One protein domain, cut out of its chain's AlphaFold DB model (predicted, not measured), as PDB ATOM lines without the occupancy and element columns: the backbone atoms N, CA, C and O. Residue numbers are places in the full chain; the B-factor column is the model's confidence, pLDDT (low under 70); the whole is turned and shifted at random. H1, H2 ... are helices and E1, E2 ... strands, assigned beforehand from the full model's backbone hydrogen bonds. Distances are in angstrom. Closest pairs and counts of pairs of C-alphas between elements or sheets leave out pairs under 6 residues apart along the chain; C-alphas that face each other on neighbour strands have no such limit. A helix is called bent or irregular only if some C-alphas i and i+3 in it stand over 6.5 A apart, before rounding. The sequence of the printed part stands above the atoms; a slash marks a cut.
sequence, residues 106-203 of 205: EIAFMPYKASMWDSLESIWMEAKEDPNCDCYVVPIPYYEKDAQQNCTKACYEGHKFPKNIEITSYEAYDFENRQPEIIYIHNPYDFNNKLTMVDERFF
ATOM      1  N   GLU A 106     159.914 275.252 257.440       97.44
ATOM      2  CA  GLU A 106     159.304 276.396 256.778       97.44
ATOM      3  C   GLU A 106     157.888 276.632 257.268       97.44
ATOM      4  O   GLU A 106     157.054 275.722 257.332       97.44
ATOM      5  N   ILE A 107     157.626 277.894 257.586       97.69
ATOM      6  CA  ILE A 107     156.336 278.363 258.063       97.69
ATOM      7  C   ILE A 107     155.805 279.409 257.094       97.69
ATOM      8  O   ILE A 107     156.452 280.424 256.830       97.69
ATOM      9  N   ALA A 108     154.585 279.200 256.615       97.50
ATOM     10  CA  ALA A 108     153.902 280.162 255.769       97.50
ATOM     11  C   ALA A 108     152.736 280.814 256.527       97.50
ATOM     12  O   ALA A 108     151.777 280.159 256.941       97.50
ATOM     13  N   PHE A 109     152.817 282.128 256.715       97.75
ATOM     14  CA  PHE A 109     151.768 282.943 257.316       97.75
ATOM     15  C   PHE A 109     150.892 283.528 256.211       97.75
ATOM     16  O   PHE A 109     151.366 284.324 255.407       97.75
ATOM     17  N   MET A 110     149.608 283.180 256.189       96.56
ATOM     18  CA  MET A 110     148.635 283.578 255.166       96.56
ATOM     19  C   MET A 110     147.491 284.407 255.747       96.56
ATOM     20  O   MET A 110     146.351 283.939 255.862       96.56
ATOM     21  N   PRO A 111     147.764 285.657 256.147       96.25
ATOM     22  CA  PRO A 111     146.712 286.562 256.561       96.25
ATOM     23  C   PRO A 111     145.960 287.107 255.342       96.25
ATOM     24  O   PRO A 111     146.571 287.503 254.351       96.25
ATOM     25  N   TYR A 112     144.633 287.218 255.414       94.00
ATOM     26  CA  TYR A 112     143.867 287.894 254.352       94.00
ATOM     27  C   TYR A 112     143.614 289.380 254.654       94.00
ATOM     28  O   TYR A 112     143.368 290.173 253.743       94.00
ATOM     29  N   LYS A 113     143.674 289.779 255.935       93.81
ATOM     30  CA  LYS A 113     143.363 291.140 256.391       93.81
ATOM     31  C   LYS A 113     144.464 291.704 257.281       93.81
ATOM     32  O   LYS A 113     144.780 291.127 258.319       93.81
ATOM     33  N   ALA A 114     144.986 292.876 256.928       94.81
ATOM     34  CA  ALA A 114     146.086 293.508 257.660       94.81
ATOM     35  C   ALA A 114     145.682 293.897 259.092       94.81
ATOM     36  O   ALA A 114     146.486 293.827 260.013       94.81
ATOM     37  N   SER A 115     144.410 294.246 259.309       94.50
ATOM     38  CA  SER A 115     143.896 294.587 260.641       94.50
ATOM     39  C   SER A 115     143.784 293.398 261.603       94.50
ATOM     40  O   SER A 115     143.378 293.607 262.736       94.50
ATOM     41  N   MET A 116     144.020 292.171 261.130       94.06
ATOM     42  CA  MET A 116     144.022 290.941 261.936       94.06
ATOM     43  C   MET A 116     145.437 290.357 262.066       94.06
ATOM     44  O   MET A 116     145.604 289.222 262.503       94.06
ATOM     45  N   TRP A 117     146.457 291.089 261.607       95.38
ATOM     46  CA  TRP A 117     147.843 290.627 261.626       95.38
ATOM     47  C   TRP A 117     148.368 290.378 263.043       95.38
ATOM     48  O   TRP A 117     149.151 289.457 263.257       95.38
ATOM     49  N   ASP A 118     147.883 291.148 264.013       93.81
ATOM     50  CA  ASP A 118     148.206 291.020 265.433       93.81
ATOM     51  C   ASP A 118     148.009 289.594 265.974       93.81
ATOM     52  O   ASP A 118     148.734 289.172 266.871       93.81
ATOM     53  N   SER A 119     147.088 288.813 265.394       93.88
ATOM     54  CA  SER A 119     146.871 287.416 265.784       93.88
ATOM     55  C   SER A 119     148.005 286.463 265.378       93.88
ATOM     56  O   SER A 119     148.048 285.343 265.879       93.88
ATOM     57  N   LEU A 120     148.851 286.852 264.420       96.19
ATOM     58  CA  LEU A 120     149.960 286.050 263.885       96.19
ATOM     59  C   LEU A 120     151.331 286.663 264.198       96.19
ATOM     60  O   LEU A 120     152.338 285.960 264.156       96.19
ATOM     61  N   GLU A 121     151.370 287.960 264.511       95.56
ATOM     62  CA  GLU A 121     152.598 288.750 264.618       95.56
ATOM     63  C   GLU A 121     153.591 288.195 265.643       95.56
ATOM     64  O   GLU A 121     154.774 288.084 265.337       95.56
ATOM     65  N   SER A 122     153.131 287.802 266.835       95.62
ATOM     66  CA  SER A 122     154.013 287.249 267.874       95.62
ATOM     67  C   SER A 122     154.676 285.941 267.447       95.62
ATOM     68  O   SER A 122     155.867 285.760 267.672       95.62
ATOM     69  N   ILE A 123     153.927 285.059 266.784       96.69
ATOM     70  CA  ILE A 123     154.435 283.774 266.295       96.69
ATOM     71  C   ILE A 123     155.422 284.003 265.148       96.69
ATOM     72  O   ILE A 123     156.468 283.365 265.096       96.69
ATOM     73  N   TRP A 124     155.109 284.932 264.241       97.38
ATOM     74  CA  TRP A 124     156.015 285.307 263.158       97.38
ATOM     75  C   TRP A 124     157.325 285.909 263.675       97.38
ATOM     76  O   TRP A 124     158.376 285.605 263.121       97.38
ATOM     77  N   MET A 125     157.285 286.734 264.728       96.12
ATOM     78  CA  MET A 125     158.500 287.305 265.321       96.12
ATOM     79  C   MET A 125     159.432 286.216 265.857       96.12
ATOM     80  O   MET A 125     160.602 286.213 265.493       96.12
ATOM     81  N   GLU A 126     158.907 285.260 266.627       97.06
ATOM     82  CA  GLU A 126     159.692 284.117 267.124       97.06
ATOM     83  C   GLU A 126     160.236 283.262 265.967       97.06
ATOM     84  O   GLU A 126     161.420 282.941 265.927       97.06
ATOM     85  N   ALA A 127     159.397 282.957 264.970       96.62
ATOM     86  CA  ALA A 127     159.805 282.183 263.795       96.62
ATOM     87  C   ALA A 127     160.905 282.878 262.976       96.62
ATOM     88  O   ALA A 127     161.770 282.217 262.419       96.62
ATOM     89  N   LYS A 128     160.884 284.211 262.896       95.94
ATOM     90  CA  LYS A 128     161.887 284.998 262.172       95.94
ATOM     91  C   LYS A 128     163.238 285.053 262.890       95.94
ATOM     92  O   LYS A 128     164.256 285.283 262.239       95.94
ATOM     93  N   GLU A 129     163.249 284.921 264.214       96.38
ATOM     94  CA  GLU A 129     164.478 284.936 265.017       96.38
ATOM     95  C   GLU A 129     165.177 283.568 265.065       96.38
ATOM     96  O   GLU A 129     166.373 283.510 265.360       96.38
ATOM     97  N   ASP A 130     164.472 282.482 264.735       96.25
ATOM     98  CA  ASP A 130     165.030 281.130 264.698       96.25
ATOM     99  C   ASP A 130     165.847 280.884 263.407       96.25
ATOM    100  O   ASP A 130     165.286 280.879 262.310       96.25
ATOM    101  N   PRO A 131     167.170 280.628 263.497       95.06
ATOM    102  CA  PRO A 131     168.017 280.355 262.331       95.06
ATOM    103  C   PRO A 131     167.689 279.038 261.609       95.06
ATOM    104  O   PRO A 131     168.210 278.797 260.521       95.06
ATOM    105  N   ASN A 132     166.868 278.178 262.215       95.38
ATOM    106  CA  ASN A 132     166.396 276.923 261.638       95.38
ATOM    107  C   ASN A 132     164.972 277.024 261.067       95.38
ATOM    108  O   ASN A 132     164.362 276.002 260.734       95.38
ATOM    109  N   CYS A 133     164.424 278.239 260.984       97.00
ATOM    110  CA  CYS A 133     163.082 278.487 260.493       97.00
ATOM    111  C   CYS A 133     163.085 279.463 259.310       97.00
ATOM    112  O   CYS A 133     163.331 280.660 259.447       97.00
ATOM    113  N   ASP A 134     162.684 278.967 258.144       96.06
ATOM    114  CA  ASP A 134     162.350 279.795 256.995       96.06
ATOM    115  C   ASP A 134     160.892 280.257 257.113       96.06
ATOM    116  O   ASP A 134     159.955 279.491 256.898       96.06
ATOM    117  N   CYS A 135     160.654 281.522 257.457       96.62
ATOM    118  CA  CYS A 135     159.290 282.046 257.560       96.62
ATOM    119  C   CYS A 135     158.929 282.987 256.401       96.62
ATOM    120  O   CYS A 135     159.704 283.868 256.029       96.62
ATOM    121  N   TYR A 136     157.714 282.845 255.869       97.69
ATOM    122  CA  TYR A 136     157.195 283.684 254.788       97.69
ATOM    123  C   TYR A 136     155.857 284.293 255.183       97.69
ATOM    124  O   TYR A 136     154.940 283.584 255.595       97.69
ATOM    125  N   VAL A 137     155.715 285.611 255.023       98.00
ATOM    126  CA  VAL A 137     154.412 286.276 255.127       98.00
ATOM    127  C   VAL A 137     153.844 286.418 253.728       98.00
ATOM    128  O   VAL A 137     154.368 287.170 252.909       98.00
ATOM    129  N   VAL A 138     152.770 285.685 253.465       97.62
ATOM    130  CA  VAL A 138     152.116 285.545 252.166       97.62
ATOM    131  C   VAL A 138     150.673 286.039 252.295       97.62
ATOM    132  O   VAL A 138     149.761 285.229 252.447       97.62
ATOM    133  N   PRO A 139     150.406 287.360 252.295       97.19
ATOM    134  CA  PRO A 139     149.043 287.857 252.356       97.19
ATOM    135  C   PRO A 139     148.229 287.303 251.191       97.19
ATOM    136  O   PRO A 139     148.680 287.375 250.046       97.19
ATOM    137  N   ILE A 140     147.040 286.784 251.476       96.12
ATOM    138  CA  ILE A 140     146.193 286.112 250.482       96.12
ATOM    139  C   ILE A 140     144.997 286.985 250.077       96.12
ATOM    140  O   ILE A 140     144.501 287.780 250.886       96.12
ATOM    141  N   PRO A 141     144.529 286.887 248.822       95.62
ATOM    142  CA  PRO A 141     143.342 287.597 248.369       95.62
ATOM    143  C   PRO A 141     142.069 287.030 249.010       95.62
ATOM    144  O   PRO A 141     142.000 285.865 249.404       95.62
ATOM    145  N   TYR A 142     141.041 287.872 249.092       95.06
ATOM    146  CA  TYR A 142     139.723 287.496 249.596       95.06
ATOM    147  C   TYR A 142     138.607 288.282 248.902       95.06
ATOM    148  O   TYR A 142     138.848 289.261 248.199       95.06
ATOM    149  N   TYR A 143     137.367 287.884 249.138       94.31
ATOM    150  CA  TYR A 143     136.142 288.464 248.634       94.31
ATOM    151  C   TYR A 143     135.276 288.963 249.790       94.31
ATOM    152  O   TYR A 143     135.155 288.295 250.816       94.31
ATOM    153  N   GLU A 144     134.642 290.123 249.635       94.00
ATOM    154  CA  GLU A 144     133.541 290.559 250.506       94.00
ATOM    155  C   GLU A 144     132.223 289.916 250.036       94.00
ATOM    156  O   GLU A 144     131.955 289.843 248.829       94.00
ATOM    157  N   LYS A 145     131.390 289.460 250.978       91.38
ATOM    158  CA  LYS A 145     130.079 288.851 250.711       91.38
ATOM    159  C   LYS A 145     128.935 289.831 250.988       91.38
ATOM    160  O   LYS A 145     128.995 290.612 251.938       91.38
ATOM    161  N   ASP A 146     127.886 289.783 250.166       91.44
ATOM    162  CA  ASP A 146     126.642 290.525 250.414       91.44
ATOM    163  C   ASP A 146     125.712 289.807 251.414       91.44
ATOM    164  O   ASP A 146     126.013 288.735 251.942       91.44
ATOM    165  N   ALA A 147     124.540 290.394 251.680       90.06
ATOM    166  CA  ALA A 147     123.533 289.801 252.564       90.06
ATOM    167  C   ALA A 147     122.968 288.463 252.043       90.06
ATOM    168  O   ALA A 147     122.412 287.686 252.821       90.06
ATOM    169  N   GLN A 148     123.102 288.194 250.743       90.94
ATOM    170  CA  GLN A 148     122.740 286.942 250.083       90.94
ATOM    171  C   GLN A 148     123.923 285.953 250.021       90.94
ATOM    172  O   GLN A 148     123.763 284.861 249.485       90.94
ATOM    173  N   GLN A 149     125.065 286.299 250.630       86.62
ATOM    174  CA  GLN A 149     126.326 285.551 250.647       86.62
ATOM    175  C   GLN A 149     127.023 285.402 249.286       86.62
ATOM    176  O   GLN A 149     127.936 284.585 249.154       86.62
ATOM    177  N   ASN A 150     126.661 286.208 248.287       89.38
ATOM    178  CA  ASN A 150     127.391 286.232 247.024       89.38
ATOM    179  C   ASN A 150     128.703 287.000 247.195       89.38
ATOM    180  O   ASN A 150     128.733 288.041 247.854       89.38
ATOM    181  N   CYS A 151     129.777 286.528 246.561       90.81
ATOM    182  CA  CYS A 151     131.031 287.276 246.486       90.81
ATOM    183  C   CYS A 151     130.842 288.505 245.591       90.81
ATOM    184  O   CYS A 151     130.503 288.379 244.416       90.81
ATOM    185  N   THR A 152     131.054 289.697 246.146       91.94
ATOM    186  CA  THR A 152     130.742 290.967 245.468       91.94
ATOM    187  C   THR A 152     131.961 291.808 245.128       91.94
ATOM    188  O   THR A 152     131.901 292.624 244.207       91.94
ATOM    189  N   LYS A 153     133.077 291.627 245.839       93.31
ATOM    190  CA  LYS A 153     134.272 292.451 245.655       93.31
ATOM    191  C   LYS A 153     135.531 291.681 246.009       93.31
ATOM    192  O   LYS A 153     135.644 291.219 247.137       93.31
ATOM    193  N   ALA A 154     136.472 291.610 245.073       94.44
ATOM    194  CA  ALA A 154     137.816 291.101 245.316       94.44
ATOM    195  C   ALA A 154     138.662 292.143 246.064       94.44
ATOM    196  O   ALA A 154     138.653 293.333 245.733       94.44
ATOM    197  N   CYS A 155     139.402 291.686 247.063       96.12
ATOM    198  CA  CYS A 155     140.189 292.488 247.980       96.12
ATOM    199  C   CYS A 155     141.580 291.873 248.156       96.12
ATOM    200  O   CYS A 155     141.744 290.656 248.225       96.12
ATOM    201  N   TYR A 156     142.584 292.741 248.267       96.75
ATOM    202  CA  TYR A 156     143.956 292.359 248.575       96.75
ATOM    203  C   TYR A 156     144.606 293.435 249.445       96.75
ATOM    204  O   TYR A 156     144.605 294.618 249.092       96.75
ATOM    205  N   GLU A 157     145.153 293.034 250.593       96.75
ATOM    206  CA  GLU A 157     145.691 293.959 251.598       96.75
ATOM    207  C   GLU A 157     147.202 293.845 251.816       96.75
ATOM    208  O   GLU A 157     147.711 294.492 252.724       96.75
ATOM    209  N   GLY A 158     147.947 293.110 250.983       95.06
ATOM    210  CA  GLY A 158     149.392 292.916 251.191       95.06
ATOM    211  C   GLY A 158     150.194 294.219 251.324       95.06
ATOM    212  O   GLY A 158     151.093 294.322 252.149       95.06
ATOM    213  N   HIS A 159     149.797 295.272 250.605       94.81
ATOM    214  CA  HIS A 159     150.414 296.605 250.679       94.81
ATOM    215  C   HIS A 159     150.074 297.403 251.956       94.81
ATOM    216  O   HIS A 159     150.623 298.487 252.158       94.81
ATOM    217  N   LYS A 160     149.138 296.923 252.783       96.81
ATOM    218  CA  LYS A 160     148.717 297.566 254.038       96.81
ATOM    219  C   LYS A 160     149.475 297.044 255.259       96.81
ATOM    220  O   LYS A 160     149.293 297.591 256.344       96.81
ATOM    221  N   PHE A 161     150.287 295.999 255.102       94.94
ATOM    222  CA  PHE A 161     151.081 295.450 256.197       94.94
ATOM    223  C   PHE A 161     152.197 296.421 256.620       94.94
ATOM    224  O   PHE A 161     152.678 297.212 255.798       94.94
ATOM    225  N   PRO A 162     152.607 296.394 257.902       93.00
ATOM    226  CA  PRO A 162     153.747 297.163 258.388       93.00
ATOM    227  C   PRO A 162     155.005 296.986 257.522       93.00
ATOM    228  O   PRO A 162     155.357 295.878 257.127       93.00
ATOM    229  N   LYS A 163     155.725 298.083 257.251       91.94
ATOM    230  CA  LYS A 163     156.898 298.092 256.347       91.94
ATOM    231  C   LYS A 163     158.084 297.247 256.828       91.94
ATOM    232  O   LYS A 163     158.991 296.986 256.050       91.94
ATOM    233  N   ASN A 164     158.115 296.894 258.110       91.12
ATOM    234  CA  ASN A 164     159.130 296.031 258.717       91.12
ATOM    235  C   ASN A 164     158.892 294.534 258.444       91.12
ATOM    236  O   ASN A 164     159.721 293.708 258.833       91.12
ATOM    237  N   ILE A 165     157.773 294.189 257.805       94.31
ATOM    238  CA  ILE A 165     157.427 292.826 257.420       94.31
ATOM    239  C   ILE A 165     157.761 292.649 255.945       94.31
ATOM    240  O   ILE A 165     157.312 293.416 255.092       94.31
ATOM    241  N   GLU A 166     158.556 291.628 255.651       94.75
ATOM    242  CA  GLU A 166     158.844 291.240 254.281       94.75
ATOM    243  C   GLU A 166     157.666 290.438 253.731       94.75
ATOM    244  O   GLU A 166     157.338 289.360 254.225       94.75
ATOM    245  N   ILE A 167     156.999 291.011 252.732       97.19
ATOM    246  CA  ILE A 167     155.830 290.411 252.103       97.19
ATOM    247  C   ILE A 167     156.259 289.615 250.878       97.19
ATOM    248  O   ILE A 167     156.842 290.160 249.941       97.19
ATOM    249  N   THR A 168     155.886 288.341 250.863       97.12
ATOM    250  CA  THR A 168     155.945 287.479 249.685       97.12
ATOM    251  C   THR A 168     154.603 287.540 248.958       97.12
ATOM    252  O   THR A 168     153.542 287.423 249.570       97.12
ATOM    253  N   SER A 169     154.627 287.758 247.642       95.75
ATOM    254  CA  SER A 169     153.406 287.730 246.826       95.75
ATOM    255  C   SER A 169     152.820 286.316 246.808       95.75
ATOM    256  O   SER A 169     153.553 285.335 246.680       95.75
ATOM    257  N   TYR A 170     151.495 286.216 246.911       94.56
ATOM    258  CA  TYR A 170     150.797 284.930 246.886       94.56
ATOM    259  C   TYR A 170     150.863 284.245 245.516       94.56
ATOM    260  O   TYR A 170     150.678 283.039 245.431       94.56
ATOM    261  N   GLU A 171     151.137 284.991 244.443       93.88
ATOM    262  CA  GLU A 171     151.410 284.441 243.113       93.88
ATOM    263  C   GLU A 171     152.839 283.906 242.969       93.88
ATOM    264  O   GLU A 171     153.087 283.050 242.126       93.88
ATOM    265  N   ALA A 172     153.782 284.432 243.757       95.06
ATOM    266  CA  ALA A 172     155.186 284.027 243.726       95.06
ATOM    267  C   ALA A 172     155.503 282.887 244.706       95.06
ATOM    268  O   ALA A 172     156.501 282.186 244.533       95.06
ATOM    269  N   TYR A 173     154.691 282.717 245.751       95.75
ATOM    270  CA  TYR A 173     154.869 281.643 246.718       95.75
ATOM    271  C   TYR A 173     154.333 280.319 246.155       95.75
ATOM    272  O   TYR A 173     153.128 280.091 246.086       95.75
ATOM    273  N   ASP A 174     155.252 279.452 245.733       92.88
ATOM    274  CA  ASP A 174     154.949 278.149 245.141       92.88
ATOM    275  C   ASP A 174     154.734 277.078 246.217       92.88
ATOM    276  O   ASP A 174     155.679 276.476 246.729       92.88
ATOM    277  N   PHE A 175     153.470 276.845 246.558       87.88
ATOM    278  CA  PHE A 175     153.058 275.880 247.575       87.88
ATOM    279  C   PHE A 175     153.433 274.436 247.248       87.88
ATOM    280  O   PHE A 175     153.823 273.690 248.147       87.88
ATOM    281  N   GLU A 176     153.294 274.041 245.983       88.25
ATOM    282  CA  GLU A 176     153.451 272.648 245.560       88.25
ATOM    283  C   GLU A 176     154.895 272.187 245.727       88.25
ATOM    284  O   GLU A 176     155.138 271.067 246.183       88.25
ATOM    285  N   ASN A 177     155.840 273.076 245.409       91.38
ATOM    286  CA  ASN A 177     157.265 272.792 245.512       91.38
ATOM    287  C   ASN A 177     157.839 273.108 246.898       91.38
ATOM    288  O   ASN A 177     158.708 272.378 247.371       91.38
ATOM    289  N   ARG A 178     157.372 274.171 247.569       92.38
ATOM    290  CA  ARG A 178     157.894 274.553 248.895       92.38
ATOM    291  C   ARG A 178     157.425 273.641 250.021       92.38
ATOM    292  O   ARG A 178     158.188 273.422 250.960       92.38
ATOM    293  N   GLN A 179     156.189 273.138 249.930       92.50
ATOM    294  CA  GLN A 179     155.564 272.242 250.911       92.50
ATOM    295  C   GLN A 179     155.873 272.648 252.366       92.50
ATOM    296  O   GLN A 179     156.533 271.880 253.078       92.50
ATOM    297  N   PRO A 180     155.473 273.863 252.800       95.25
ATOM    298  CA  PRO A 180     155.759 274.335 254.153       95.25
ATOM    299  C   PRO A 180     155.217 273.348 255.186       95.25
ATOM    300  O   PRO A 180     154.118 272.813 255.027       95.25
ATOM    301  N   GLU A 181     155.975 273.104 256.253       95.81
ATOM    302  CA  GLU A 181     155.543 272.168 257.291       95.81
ATOM    303  C   GLU A 181     154.425 272.738 258.160       95.81
ATOM    304  O   GLU A 181     153.626 271.979 258.708       95.81
ATOM    305  N   ILE A 182     154.357 274.065 258.290       95.25
ATOM    306  CA  ILE A 182     153.338 274.741 259.089       95.25
ATOM    307  C   ILE A 182     152.737 275.888 258.286       95.25
ATOM    308  O   ILE A 182     153.441 276.706 257.694       95.25
ATOM    309  N   ILE A 183     151.410 275.980 258.317       95.19
ATOM    310  CA  ILE A 183     150.669 277.074 257.697       95.19
ATOM    311  C   ILE A 183     149.780 277.730 258.748       95.19
ATOM    312  O   ILE A 183     148.875 277.104 259.299       95.19
ATOM    313  N   TYR A 184     150.019 279.015 258.996       95.94
ATOM    314  CA  TYR A 184     149.135 279.853 259.800       95.94
ATOM    315  C   TYR A 184     148.260 280.683 258.873       95.94
ATOM    316  O   TYR A 184     148.713 281.679 258.317       95.94
ATOM    317  N   ILE A 185     146.999 280.293 258.713       93.88
ATOM    318  CA  ILE A 185     146.062 280.938 257.790       93.88
ATOM    319  C   ILE A 185     144.825 281.462 258.519       93.88
ATOM    320  O   ILE A 185     144.257 280.815 259.400       93.88
ATOM    321  N   HIS A 186     144.373 282.648 258.117       91.25
ATOM    322  CA  HIS A 186     143.075 283.174 258.525       91.25
ATOM    323  C   HIS A 186     141.958 282.576 257.664       91.25
ATOM    324  O   HIS A 186     141.998 282.689 256.445       91.25
ATOM    325  N   ASN A 187     140.912 282.044 258.302       86.25
ATOM    326  CA  ASN A 187     139.729 281.479 257.638       86.25
ATOM    327  C   ASN A 187     140.046 280.418 256.552       86.25
ATOM    328  O   ASN A 187     139.606 280.584 255.419       86.25
ATOM    329  N   PRO A 188     140.730 279.304 256.889       82.56
ATOM    330  CA  PRO A 188     141.085 278.249 255.924       82.56
ATOM    331  C   PRO A 188     139.893 277.551 255.248       82.56
ATOM    332  O   PRO A 188     140.080 276.853 254.257       82.56
ATOM    333  N   TYR A 189     138.681 277.720 255.790       78.56
ATOM    334  CA  TYR A 189     137.432 277.150 255.281       78.56
ATOM    335  C   TYR A 189     136.319 278.185 255.441       78.56
ATOM    336  O   TYR A 189     135.780 278.380 256.533       78.56
ATOM    337  N   ASP A 190     135.964 278.900 254.388       68.44
ATOM    338  CA  ASP A 190     135.139 280.105 254.529       68.44
ATOM    339  C   ASP A 190     133.744 280.004 253.904       68.44
ATOM    340  O   ASP A 190     133.001 280.996 253.876       68.44
ATOM    341  N   PHE A 191     133.346 278.808 253.466       74.44
ATOM    342  CA  PHE A 191     131.983 278.549 253.003       74.44
ATOM    343  C   PHE A 191     130.941 278.970 254.054       74.44
ATOM    344  O   PHE A 191     129.814 279.318 253.713       74.44
ATOM    345  N   ASN A 192     131.339 279.027 255.329       80.50
ATOM    346  CA  ASN A 192     130.489 279.399 256.456       80.50
ATOM    347  C   ASN A 192     130.644 280.863 256.910       80.50
ATOM    348  O   ASN A 192     129.797 281.354 257.664       80.50
ATOM    349  N   ASN A 193     131.701 281.573 256.496       83.06
ATOM    350  CA  ASN A 193     131.870 282.982 256.849       83.06
ATOM    351  C   ASN A 193     130.909 283.829 256.001       83.06
ATOM    352  O   ASN A 193     130.908 283.753 254.776       83.06
ATOM    353  N   LYS A 194     130.063 284.626 256.662       86.12
ATOM    354  CA  LYS A 194     129.005 285.418 256.011       86.12
ATOM    355  C   LYS A 194     129.483 286.759 255.460       86.12
ATOM    356  O   LYS A 194     128.737 287.388 254.724       86.12
ATOM    357  N   LEU A 195     130.665 287.222 255.866       88.94
ATOM    358  CA  LEU A 195     131.176 288.552 255.532       88.94
ATOM    359  C   LEU A 195     132.297 288.497 254.504       88.94
ATOM    360  O   LEU A 195     132.375 289.370 253.643       88.94
ATOM    361  N   THR A 196     133.178 287.505 254.608       91.19
ATOM    362  CA  THR A 196     134.344 287.384 253.733       91.19
ATOM    363  C   THR A 196     134.611 285.943 253.325       91.19
ATOM    364  O   THR A 196     134.192 285.012 254.010       91.19
ATOM    365  N   MET A 197     135.300 285.787 252.197       92.50
ATOM    366  CA  MET A 197     135.773 284.518 251.646       92.50
ATOM    367  C   MET A 197     137.224 284.699 251.190       92.50
ATOM    368  O   MET A 197     137.434 285.508 250.303       92.50
ATOM    369  N   VAL A 198     138.230 284.042 251.756       93.38
ATOM    370  CA  VAL A 198     139.525 283.908 251.078       93.38
ATOM    371  C   VAL A 198     139.348 283.250 249.699       93.38
ATOM    372  O   VAL A 198     138.331 282.626 249.398       93.38
ATOM    373  N   ASP A 199     140.302 283.471 248.800       90.81
ATOM    374  CA  ASP A 199     140.288 282.809 247.494       90.81
ATOM    375  C   ASP A 199     140.348 281.282 247.674       90.81
ATOM    376  O   ASP A 199     141.157 280.776 248.449       90.81
ATOM    377  N   GLU A 200     139.475 280.561 246.966       89.62
ATOM    378  CA  GLU A 200     139.275 279.113 247.115       89.62
ATOM    379  C   GLU A 200     140.544 278.287 246.892       89.62
ATOM    380  O   GLU A 200     140.673 277.188 247.426       89.62
ATOM    381  N   ARG A 201     141.521 278.838 246.163       89.38
ATOM    382  CA  ARG A 201     142.845 278.228 245.986       89.38
ATOM    383  C   ARG A 201     143.623 278.075 247.295       89.38
ATOM    384  O   ARG A 201     144.569 277.301 247.335       89.38
ATOM    385  N   PHE A 202     143.243 278.806 248.343       89.94
ATOM    386  CA  PHE A 202     143.848 278.747 249.676       89.94
ATOM    387  C   PHE A 202     142.986 277.977 250.683       89.94
ATOM    388  O   PHE A 202     143.208 278.081 251.891       89.94
ATOM    389  N   PHE A 203     142.000 277.206 250.216       89.88
ATOM    390  CA  PHE A 203     141.324 276.242 251.075       89.88
ATOM    391  C   PHE A 203     142.232 275.038 251.298       89.88
ATOM    392  O   PHE A 203     142.678 274.392 250.352       89.88
TER     393      PHE A 203
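Overview. This is residues 106 to 203 of the 205 residues of an uncharacterized protein of Clostridium sp. BL8 (UniProt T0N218). What does the model look like? It is an elongated body with two small three-stranded sheets set one after the other along its length: the parallel sheet E2, E1, E5, with H1 packed on one face, and the antiparallel sheet E4, E3, E6, built on a hairpin at the far end. What is it made of? The printed part has 98 residues in the order E1, H1, E2, E3, E4, H2, E5, E6, a mixed class of two named helices and six named strands, with under half of the residues in named elements. How large is it? It is compact, with a radius of gyration of the C-alphas of 13.8 A, and spans 47 by 28 by 21 A.

Along the chain. Where is the parallel sheet? E1 is residues 106 to 110, 13.0 A long, from C-alpha 106 at (159.304, 276.396, 256.778); E2 is residues 133 to 137, 12.8 A, and E5 residues 182 to 185. Where is the antiparallel sheet? E3 is residues 142 to 145, E4 residues 151 to 155, 10.6 A, and E6 residues 196 to 198, ending at C-alpha 198 (139.525, 283.908, 251.078). Where are the helices? H1 is residues 118 to 129, 17.4 A, and irregular, with C-alphas 119 and 122 7.4 A apart; H2 is residues 175 to 178.

Arrangement. How are the parallel strands joined? E1 is the inner strand; N 109 and O 136 are 2.8 A apart towards E2, and N 110 and O 184 2.8 A towards E5. How does H1 stand to them? H1 is on this sheet at a height of 9.4 A, over E1 and only just over E2, with 3 C-alphas, and runs along the strands at 22 degrees to E1 on the local plane. Its closest C-alphas to E2 are those of Ala 127 and Cys 133, 5.9 A apart, and E1, H1, E2 form a strand-helix-strand unit, two parallel neighbour strands with a helix between, with a right-handed crossover. What of the other sheet and the helix backbones? E3 and E4 form a hairpin, with N 155 and O 142 2.7 A apart, and E6 pairs with E3 through N 143 and O 197, 2.6 A; E2 and E3 are apart, as are E5 and E6. In H1, 6 of 8 O i to N i+4 pairs are within hydrogen-bond range, and H2 is too short for one.

Size, cuts and confidence. How far does it reach? The two C-alphas farthest apart, those of Pro 131 and Gln 148, are 47.4 A apart. Is the printed part whole, and which link is long? It has no cut, and the link from E4 to H2, residues 156 to 174, is long. Where is confidence low? The mean pLDDT of the printed part is 93.1, and residue 190 is under 70.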